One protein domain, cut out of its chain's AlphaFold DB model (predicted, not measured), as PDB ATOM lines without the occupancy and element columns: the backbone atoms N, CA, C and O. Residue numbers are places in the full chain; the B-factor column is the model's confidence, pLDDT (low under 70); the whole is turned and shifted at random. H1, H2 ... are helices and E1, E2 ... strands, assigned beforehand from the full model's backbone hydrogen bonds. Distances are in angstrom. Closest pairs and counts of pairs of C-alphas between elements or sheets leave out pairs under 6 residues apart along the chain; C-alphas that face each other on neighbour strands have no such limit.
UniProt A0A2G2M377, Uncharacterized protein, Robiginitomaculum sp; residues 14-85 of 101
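Overview. This is residues 14 to 85 of the 101 residues of an uncharacterized protein of Robiginitomaculum sp (UniProt A0A2G2M377). A small elongated slab of helices has the longest one, H3, in its middle, with H1 side by side with it and running opposite ways, and the short H4 packing at a steep tilt on roughly the other side. H2 lies out at one end of the long axis, near H1, while strand E1 lies toward the other end, its Leu 22 close to H3. The printed part has 72 residues, with one named strand and four named helices in the order E1, H1, H2, H3, H4, and its class is mostly helix. It is compact, with a radius of gyration of the C-alphas of 12.1 A and spans of 35 by 23 by 19 A.

Arrangement. E1, residues 18 to 22, pairs with no named strand, but residues 14 to 15 pair antiparallel with its residues 18 to 19. H1, residues 26 to 35, touches H3, residues 53 to 66, at a shallow tilt of 24 degrees, opposite ways; the closest C-alphas are those of Ala 28 and Ala 62, 4.8 A apart. H2, residues 41 to 48, is close to H1 but not clearly touching, its Leu 44 C-alpha 6.5 A from that of Glu 33, at a steep tilt of 59 degrees. The closest C-alphas of E1 and H3 are those of Leu 22 and Leu 64, 4.9 A apart. H4, residues 73 to 78, touches residues 57 to 61 of H3 alone, at a steep tilt of 63 degrees; the closest C-alphas, of Leu 57 and Leu 76, are 7.0 A apart. H2 and H4 are apart. In H1, H2, H3 and H4 every O i to N i+4 pair is within hydrogen-bond range.

Along the chain. E1 begins at C-alpha 18 (-47.461, -33.744, 12.236) and is 12.7 A long. H1 measures 14.3 A, H2 10.2 A and H3 20.2 A. H4 is 8.6 A long and ends at C-alpha 78 (-33.022, -34.600, 11.845).

Size, cuts and confidence. The C-alphas of Gly 17 and Ser 39 are the two farthest apart, at 36.2 A. The printed part has no cut, no link is long, and no printed residue is under 70 in pLDDT.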
ATOM      1  N   CYS A  14     -46.145 -28.014   9.308       94.94
ATOM      2  CA  CYS A  14     -46.075 -29.471   9.235       94.94
ATOM      3  C   CYS A  14     -44.615 -29.924   9.309       94.94
ATOM      4  O   CYS A  14     -43.804 -29.504   8.491       94.94
ATOM      5  N   ILE A  15     -44.302 -30.788  10.269       95.44
ATOM      6  CA  ILE A  15     -42.982 -31.388  10.468       95.44
ATOM      7  C   ILE A  15     -43.193 -32.897  10.557       95.44
ATOM      8  O   ILE A  15     -43.971 -33.358  11.395       95.44
ATOM      9  N   ASN A  16     -42.543 -33.675   9.684       94.38
ATOM     10  CA  ASN A  16     -42.670 -35.140   9.647       94.38
ATOM     11  C   ASN A  16     -44.135 -35.644   9.644       94.38
ATOM     12  O   ASN A  16     -44.476 -36.620  10.308       94.38
ATOM     13  N   GLY A  17     -45.033 -34.949   8.934       91.56
ATOM     14  CA  GLY A  17     -46.455 -35.311   8.845       91.56
ATOM     15  C   GLY A  17     -47.311 -34.920  10.057       91.56
ATOM     16  O   GLY A  17     -48.520 -35.151  10.041       91.56
ATOM     17  N   LYS A  18     -46.731 -34.296  11.089       93.56
ATOM     18  CA  LYS A  18     -47.461 -33.744  12.236       93.56
ATOM     19  C   LYS A  18     -47.517 -32.222  12.148       93.56
ATOM     20  O   LYS A  18     -46.518 -31.563  11.884       93.56
ATOM     21  N   THR A  19     -48.693 -31.653  12.397       94.94
ATOM     22  CA  THR A  19     -48.869 -30.199  12.479       94.94
ATOM     23  C   THR A  19     -48.550 -29.694  13.881       94.94
ATOM     24  O   THR A  19     -49.089 -30.198  14.868       94.94
ATOM     25  N   TYR A  20     -47.706 -28.673  13.942       96.06
ATOM     26  CA  TYR A  20     -47.278 -27.969  15.140       96.06
ATOM     27  C   TYR A  20     -47.773 -26.525  15.102       96.06
ATOM     28  O   TYR A  20     -47.847 -25.922  14.029       96.06
ATOM     29  N   ALA A  21     -48.112 -25.976  16.269       96.94
ATOM     30  CA  ALA A  21     -48.401 -24.556  16.405       96.94
ATOM     31  C   ALA A  21     -47.099 -23.793  16.667       96.94
ATOM     32  O   ALA A  21     -46.329 -24.164  17.554       96.94
ATOM     33  N   LEU A  22     -46.888 -22.728  15.904       97.50
ATOM     34  CA  LEU A  22     -45.874 -21.700  16.096       97.50
ATOM     35  C   LEU A  22     -46.544 -20.475  16.704       97.50
ATOM     36  O   LEU A  22     -47.616 -20.085  16.242       97.50
ATOM     37  N   CYS A  23     -45.924 -19.840  17.692       97.19
ATOM     38  CA  CYS A  23     -46.439 -18.601  18.270       97.19
ATOM     39  C   CYS A  23     -45.283 -17.686  18.665       97.19
ATOM     40  O   CYS A  23     -44.430 -18.076  19.462       97.19
ATOM     41  N   LEU A  24     -45.287 -16.451  18.159       96.69
ATOM     42  CA  LEU A  24     -44.321 -15.435  18.567       96.69
ATOM     43  C   LEU A  24     -44.785 -14.786  19.877       96.69
ATOM     44  O   LEU A  24     -45.491 -13.783  19.886       96.69
ATOM     45  N   THR A  25     -44.444 -15.413  20.999       95.62
ATOM     46  CA  THR A  25     -44.630 -14.829  22.334       95.62
ATOM     47  C   THR A  25     -43.472 -13.882  22.662       95.62
ATOM     48  O   THR A  25     -42.419 -13.958  22.033       95.62
ATOM     49  N   LEU A  26     -43.609 -13.036  23.691       94.94
ATOM     50  CA  LEU A  26     -42.483 -12.210  24.164       94.94
ATOM     51  C   LEU A  26     -41.269 -13.052  24.589       94.94
ATOM     52  O   LEU A  26     -40.138 -12.655  24.341       94.94
ATOM     53  N   GLY A  27     -41.491 -14.232  25.178       95.38
ATOM     54  CA  GLY A  27     -40.404 -15.156  25.519       95.38
ATOM     55  C   GLY A  27     -39.705 -15.726  24.281       95.38
ATOM     56  O   GLY A  27     -38.480 -15.772  24.244       95.38
ATOM     57  N   ALA A  28     -40.470 -16.093  23.246       96.62
ATOM     58  CA  ALA A  28     -39.905 -16.533  21.971       96.62
ATOM     59  C   ALA A  28     -39.122 -15.403  21.286       96.62
ATOM     60  O   ALA A  28     -38.037 -15.639  20.768       96.62
ATOM     61  N   LEU A  29     -39.637 -14.170  21.322       95.69
ATOM     62  CA  LEU A  29     -38.956 -13.001  20.770       95.69
ATOM     63  C   LEU A  29     -37.623 -12.731  21.485       95.69
ATOM     64  O   LEU A  29     -36.602 -12.619  20.817       95.69
ATOM     65  N   ALA A  30     -37.607 -12.741  22.821       95.81
ATOM     66  CA  ALA A  30     -36.385 -12.557  23.610       95.81
ATOM     67  C   ALA A  30     -35.337 -13.658  23.352       95.81
ATOM     68  O   ALA A  30     -34.132 -13.395  23.313       95.81
ATOM     69  N   GLN A  31     -35.784 -14.901  23.147       95.81
ATOM     70  CA  GLN A  31     -34.902 -15.994  22.744       95.81
ATOM     71  C   GLN A  31     -34.309 -15.741  21.352       95.81
ATOM     72  O   GLN A  31     -33.103 -15.903  21.181       95.81
ATOM     73  N   ILE A  32     -35.126 -15.307  20.385       96.38
ATOM     74  CA  ILE A  32     -34.678 -14.961  19.027       96.38
ATOM     75  C   ILE A  32     -33.641 -13.831  19.067       96.38
ATOM     76  O   ILE A  32     -32.603 -13.943  18.420       96.38
ATOM     77  N   GLU A  33     -33.877 -12.773  19.840       96.50
ATOM     78  CA  GLU A  33     -32.918 -11.671  19.987       96.50
ATOM     79  C   GLU A  33     -31.582 -12.157  20.557       96.50
ATOM     80  O   GLU A  33     -30.519 -11.776  20.073       96.50
ATOM     81  N   THR A  34     -31.637 -13.060  21.541       96.19
ATOM     82  CA  THR A  34     -30.444 -13.635  22.172       96.19
ATOM     83  C   THR A  34     -29.622 -14.465  21.186       96.19
ATOM     84  O   THR A  34     -28.413 -14.276  21.088       96.19
ATOM     85  N   VAL A  35     -30.256 -15.375  20.438       95.31
ATOM     86  CA  VAL A  35     -29.546 -16.265  19.496       95.31
ATOM     87  C   VAL A  35     -29.066 -15.540  18.240       95.31
ATOM     88  O   VAL A  35     -28.087 -15.956  17.628       95.31
ATOM     89  N   LEU A  36     -29.745 -14.458  17.849       95.50
ATOM     90  CA  LEU A  36     -29.342 -13.615  16.725       95.50
ATOM     91  C   LEU A  36     -28.394 -12.478  17.129       95.50
ATOM     92  O   LEU A  36     -27.976 -11.724  16.250       95.50
ATOM     93  N   GLU A  37     -28.037 -12.395  18.415       95.62
ATOM     94  CA  GLU A  37     -27.143 -11.391  19.003       95.62
ATOM     95  C   GLU A  37     -27.604  -9.946  18.750       95.62
ATOM     96  O   GLU A  37     -26.789  -9.046  18.544       95.62
ATOM     97  N   THR A  38     -28.918  -9.712  18.763       96.56
ATOM     98  CA  THR A  38     -29.495  -8.394  18.471       96.56
ATOM     99  C   THR A  38     -29.887  -7.639  19.731       96.56
ATOM    100  O   THR A  38     -30.391  -8.230  20.683       96.56
ATOM    101  N   SER A  39     -29.711  -6.316  19.727       90.31
ATOM    102  CA  SER A  39     -29.969  -5.466  20.910       90.31
ATOM    103  C   SER A  39     -31.228  -4.595  20.815       90.31
ATOM    104  O   SER A  39     -31.524  -3.827  21.731       90.31
ATOM    105  N   SER A  40     -31.952  -4.651  19.697       90.88
ATOM    106  CA  SER A  40     -33.188  -3.894  19.482       90.88
ATOM    107  C   SER A  40     -34.049  -4.530  18.392       90.88
ATOM    108  O   SER A  40     -33.545  -5.298  17.574       90.88
ATOM    109  N   LEU A  41     -35.326  -4.145  18.315       88.25
ATOM    110  CA  LEU A  41     -36.221  -4.597  17.243       88.25
ATOM    111  C   LEU A  41     -35.764  -4.146  15.845       88.25
ATOM    112  O   LEU A  41     -36.000  -4.861  14.873       88.25
ATOM    113  N   ASP A  42     -35.105  -2.990  15.732       91.00
ATOM    114  CA  ASP A  42     -34.570  -2.501  14.454       91.00
ATOM    115  C   ASP A  42     -33.403  -3.382  13.976       91.00
ATOM    116  O   ASP A  42     -33.414  -3.879  12.847       91.00
ATOM    117  N   ASP A  43     -32.470  -3.683  14.880       93.75
ATOM    118  CA  ASP A  43     -31.346  -4.597  14.654       93.75
ATOM    119  C   ASP A  43     -31.831  -6.019  14.324       93.75
ATOM    120  O   ASP A  43     -31.419  -6.624  13.330       93.75
ATOM    121  N   LEU A  44     -32.823  -6.511  15.074       92.44
ATOM    122  CA  LEU A  44     -33.500  -7.770  14.780       92.44
ATOM    123  C   LEU A  44     -34.098  -7.766  13.369       92.44
ATOM    124  O   LEU A  44     -33.903  -8.717  12.610       92.44
ATOM    125  N   SER A  45     -34.786  -6.691  12.977       90.50
ATOM    126  CA  SER A  45     -35.387  -6.580  11.647       90.50
ATOM    127  C   SER A  45     -34.343  -6.643  10.524       90.50
ATOM    128  O   SER A  45     -34.579  -7.286   9.495       90.50
ATOM    129  N   ALA A  46     -33.172  -6.029  10.719       92.38
ATOM    130  CA  ALA A  46     -32.063  -6.081   9.776       92.38
ATOM    131  C   ALA A  46     -31.452  -7.489   9.719       92.38
ATOM    132  O   ALA A  46     -31.234  -8.031   8.631       92.38
ATOM    133  N   ARG A  47     -31.249  -8.123  10.880       93.81
ATOM    134  CA  ARG A  47     -30.664  -9.462  10.996       93.81
ATOM    135  C   ARG A  47     -31.551 -10.550  10.390       93.81
ATOM    136  O   ARG A  47     -31.029 -11.444   9.717       93.81
ATOM    137  N   LEU A  48     -32.875 -10.434  10.531       90.69
ATOM    138  CA  LEU A  48     -33.865 -11.332   9.918       90.69
ATOM    139  C   LEU A  48     -33.812 -11.326   8.377       90.69
ATOM    140  O   LEU A  48     -34.166 -12.318   7.741       90.69
ATOM    141  N   ARG A  49     -33.327 -10.246   7.746       90.12
ATOM    142  CA  ARG A  49     -33.141 -10.184   6.281       90.12
ATOM    143  C   ARG A  49     -31.905 -10.937   5.791       90.12
ATOM    144  O   ARG A  49     -31.719 -11.057   4.584       90.12
ATOM    145  N   GLN A  50     -31.040 -11.385   6.698       92.50
ATOM    146  CA  GLN A  50     -29.755 -12.030   6.407       92.50
ATOM    147  C   GLN A  50     -29.638 -13.393   7.116       92.50
ATOM    148  O   GLN A  50     -28.542 -13.821   7.484       92.50
ATOM    149  N   LEU A  51     -30.768 -14.068   7.361       92.56
ATOM    150  CA  LEU A  51     -30.777 -15.363   8.043       92.56
ATOM    151  C   LEU A  51     -30.053 -16.433   7.227       92.56
ATOM    152  O   LEU A  51     -30.320 -16.649   6.045       92.56
ATOM    153  N   ARG A  52     -29.171 -17.158   7.909       94.12
ATOM    154  CA  ARG A  52     -28.603 -18.421   7.440       94.12
ATOM    155  C   ARG A  52     -29.564 -19.559   7.782       94.12
ATOM    156  O   ARG A  52     -30.414 -19.417   8.654       94.12
ATOM    157  N   ALA A  53     -29.372 -20.730   7.177       92.88
ATOM    158  CA  ALA A  53     -30.178 -21.914   7.491       92.88
ATOM    159  C   ALA A  53     -30.161 -22.280   8.992       92.88
ATOM    160  O   ALA A  53     -31.199 -22.618   9.548       92.88
ATOM    161  N   ALA A  54     -29.011 -22.142   9.660       92.56
ATOM    162  CA  ALA A  54     -28.907 -22.346  11.107       92.56
ATOM    163  C   ALA A  54     -29.754 -21.336  11.901       92.56
ATOM    164  O   ALA A  54     -30.447 -21.711  12.839       92.56
ATOM    165  N   ASP A  55     -29.765 -20.071  11.470       95.06
ATOM    166  CA  ASP A  55     -30.553 -19.022  12.118       95.06
ATOM    167  C   ASP A  55     -32.063 -19.310  11.968       95.06
ATOM    168  O   ASP A  55     -32.837 -19.111  12.900       95.06
ATOM    169  N   VAL A  56     -32.488 -19.852  10.819       95.44
ATOM    170  CA  VAL A  56     -33.878 -20.292  10.589       95.44
ATOM    171  C   VAL A  56     -34.287 -21.398  11.565       95.44
ATOM    172  O   VAL A  56     -35.401 -21.350  12.087       95.44
ATOM    173  N   LEU A  57     -33.408 -22.367  11.841       95.56
ATOM    174  CA  LEU A  57     -33.678 -23.429  12.817       95.56
ATOM    175  C   LEU A  57     -33.834 -22.871  14.237       95.56
ATOM    176  O   LEU A  57     -34.783 -23.241  14.924       95.56
ATOM    177  N   MET A  58     -32.971 -21.937  14.644       95.69
ATOM    178  CA  MET A  58     -33.054 -21.294  15.963       95.69
ATOM    179  C   MET A  58     -34.339 -20.468  16.122       95.69
ATOM    180  O   MET A  58     -35.004 -20.520  17.156       95.69
ATOM    181  N   VAL A  59     -34.736 -19.737  15.075       96.81
ATOM    182  CA  VAL A  59     -36.011 -19.003  15.060       96.81
ATOM    183  C   VAL A  59     -37.193 -19.971  15.137       96.81
ATOM    184  O   VAL A  59     -38.144 -19.731  15.884       96.81
ATOM    185  N   LEU A  60     -37.142 -21.077  14.392       97.25
ATOM    186  CA  LEU A  60     -38.179 -22.102  14.423       97.25
ATOM    187  C   LEU A  60     -38.318 -22.731  15.818       97.25
ATOM    188  O   LEU A  60     -39.441 -22.875  16.300       97.25
ATOM    189  N   GLU A  61     -37.206 -23.065  16.473       97.62
ATOM    190  CA  GLU A  61     -37.182 -23.596  17.839       97.62
ATOM    191  C   GLU A  61     -37.889 -22.654  18.825       97.62
ATOM    192  O   GLU A  61     -38.788 -23.077  19.558       97.62
ATOM    193  N   ALA A  62     -37.555 -21.361  18.794       97.81
ATOM    194  CA  ALA A  62     -38.177 -20.366  19.665       97.81
ATOM    195  C   ALA A  62     -39.694 -20.241  19.421       97.81
ATOM    196  O   ALA A  62     -40.492 -20.186  20.362       97.81
ATOM    197  N   LEU A  63     -40.128 -20.248  18.157       97.62
ATOM    198  CA  LEU A  63     -41.549 -20.178  17.802       97.62
ATOM    199  C   LEU A  63     -42.327 -21.437  18.203       97.62
ATOM    200  O   LEU A  63     -43.482 -21.335  18.631       97.62
ATOM    201  N   LEU A  64     -41.713 -22.612  18.074       97.69
ATOM    202  CA  LEU A  64     -42.257 -23.886  18.542       97.69
ATOM    203  C   LEU A  64     -42.425 -23.884  20.063       97.69
ATOM    204  O   LEU A  64     -43.482 -24.274  20.566       97.69
ATOM    205  N   MET A  65     -41.431 -23.366  20.790       96.69
ATOM    206  CA  MET A  65     -41.511 -23.176  22.235       96.69
ATOM    207  C   MET A  65     -42.662 -22.232  22.611       96.69
ATOM    208  O   MET A  65     -43.498 -22.583  23.445       96.69
ATOM    209  N   GLY A  66     -42.787 -21.077  21.948       96.25
ATOM    210  CA  GLY A  66     -43.896 -20.141  22.173       96.25
ATOM    211  C   GLY A  66     -45.275 -20.727  21.835       96.25
ATOM    212  O   GLY A  66     -46.285 -20.395  22.473       96.25
ATOM    213  N   GLY A  67     -45.328 -21.634  20.858       95.69
ATOM    214  CA  GLY A  67     -46.512 -22.407  20.482       95.69
ATOM    215  C   GLY A  67     -46.828 -23.586  21.408       95.69
ATOM    216  O   GLY A  67     -47.814 -24.282  21.176       95.69
ATOM    217  N   GLY A  68     -46.024 -23.820  22.451       95.62
ATOM    218  CA  GLY A  68     -46.216 -24.911  23.410       95.62
ATOM    219  C   GLY A  68     -45.808 -26.287  22.882       95.62
ATOM    220  O   GLY A  68     -46.256 -27.300  23.412       95.62
ATOM    221  N   ASN A  69     -44.980 -26.338  21.836       95.50
ATOM    222  CA  ASN A  69     -44.509 -27.575  21.222       95.50
ATOM    223  C   ASN A  69     -42.973 -27.611  21.128       95.50
ATOM    224  O   ASN A  69     -42.449 -27.615  20.015       95.50
ATOM    225  N   PRO A  70     -42.241 -27.616  22.256       95.25
ATOM    226  CA  PRO A  70     -40.783 -27.600  22.222       95.25
ATOM    227  C   PRO A  70     -40.243 -28.816  21.458       95.25
ATOM    228  O   PRO A  70     -40.635 -29.951  21.733       95.25
ATOM    229  N   LEU A  71     -39.351 -28.553  20.506       96.19
ATOM    230  CA  LEU A  71     -38.498 -29.533  19.841       96.19
ATOM    231  C   LEU A  71     -37.058 -29.059  20.004       96.19
ATOM    232  O   LEU A  71     -36.791 -27.869  19.867       96.19
ATOM    233  N   SER A  72     -36.153 -29.981  20.305       91.06
ATOM    234  CA  SER A  72     -34.725 -29.694  20.418       91.06
ATOM    235  C   SER A  72     -34.093 -29.410  19.057       91.06
ATOM    236  O   SER A  72     -34.563 -29.890  18.021       91.06
ATOM    237  N   GLU A  73     -32.967 -28.696  19.055       89.12
ATOM    238  CA  GLU A  73     -32.171 -28.463  17.845       89.12
ATOM    239  C   GLU A  73     -31.848 -29.772  17.101       89.12
ATOM    240  O   GLU A  73     -32.000 -29.851  15.884       89.12
ATOM    241  N   ALA A  74     -31.477 -30.832  17.829       92.56
ATOM    242  CA  ALA A  74     -31.179 -32.138  17.242       92.56
ATOM    243  C   ALA A  74     -32.403 -32.765  16.546       92.56
ATOM    244  O   ALA A  74     -32.269 -33.350  15.469       92.56
ATOM    245  N   GLU A  75     -33.599 -32.622  17.124       95.50
ATOM    246  CA  GLU A  75     -34.841 -33.083  16.493       95.50
ATOM    247  C   GLU A  75     -35.154 -32.293  15.222       95.50
ATOM    248  O   GLU A  75     -35.577 -32.883  14.229       95.50
ATOM    249  N   LEU A  76     -34.918 -30.978  15.225       95.00
ATOM    250  CA  LEU A  76     -35.142 -30.121  14.059       95.00
ATOM    251  C   LEU A  76     -34.135 -30.386  12.936       95.00
ATOM    252  O   LEU A  76     -34.532 -30.439  11.775       95.00
ATOM    253  N   GLN A  77     -32.860 -30.610  13.263       93.50
ATOM    254  CA  GLN A  77     -31.827 -30.966  12.286       93.50
ATOM    255  C   GLN A  77     -32.095 -32.326  11.622       93.50
ATOM    256  O   GLN A  77     -31.786 -32.510  10.446       93.50
ATOM    257  N   ALA A  78     -32.670 -33.279  12.362       94.88
ATOM    258  CA  ALA A  78     -33.022 -34.600  11.845       94.88
ATOM    259  C   ALA A  78     -34.387 -34.640  11.134       94.88
ATOM    260  O   ALA A  78     -34.719 -35.637  10.486       94.88
ATOM    261  N   ALA A  79     -35.209 -33.599  11.277       94.06
ATOM    262  CA  ALA A  79     -36.550 -33.575  10.725       94.06
ATOM    263  C   ALA A  79     -36.553 -33.289   9.219       94.06
ATOM    264  O   ALA A  79     -35.807 -32.457   8.710       94.06
ATOM    265  N   ASN A  80     -37.471 -33.938   8.502       91.88
ATOM    266  CA  ASN A  80     -37.763 -33.588   7.123       91.88
ATOM    267  C   ASN A  80     -38.763 -32.427   7.112       91.88
ATOM    268  O   ASN A  80     -39.970 -32.623   7.296       91.88
ATOM    269  N   ILE A  81     -38.239 -31.214   6.942       91.88
ATOM    270  CA  ILE A  81     -39.016 -29.977   6.921       91.88
ATOM    271  C   ILE A  81     -38.708 -29.236   5.625       91.88
ATOM    272  O   ILE A  81     -37.548 -29.042   5.269       91.88
ATOM    273  N   ASP A  82     -39.752 -28.803   4.924       93.31
ATOM    274  CA  ASP A  82     -39.587 -28.004   3.717       93.31
ATOM    275  C   ASP A  82     -39.092 -26.581   4.072       93.31
ATOM    276  O   ASP A  82     -39.739 -25.885   4.869       93.31
ATOM    277  N   PRO A  83     -37.963 -26.110   3.502       92.62
ATOM    278  CA  PRO A  83     -37.417 -24.793   3.822       92.62
ATOM    279  C   PRO A  83     -38.357 -23.636   3.463       92.62
ATOM    280  O   PRO A  83     -38.442 -22.659   4.210       92.62
ATOM    281  N   ALA A  84     -39.089 -23.737   2.349       93.25
ATOM    282  CA  ALA A  84     -39.992 -22.679   1.901       93.25
ATOM    283  C   ALA A  84     -41.238 -22.597   2.795       93.25
ATOM    284  O   ALA A  84     -41.643 -21.505   3.204       93.25
ATOM    285  N   GLN A  85     -41.805 -23.745   3.169       95.19
ATOM    286  CA  GLN A  85     -42.904 -23.836   4.124       95.19
ATOM    287  C   GLN A  85     -42.485 -23.299   5.496       95.19
ATOM    288  O   GLN A  85     -43.247 -22.561   6.120       95.19
TER     289      GLN A  85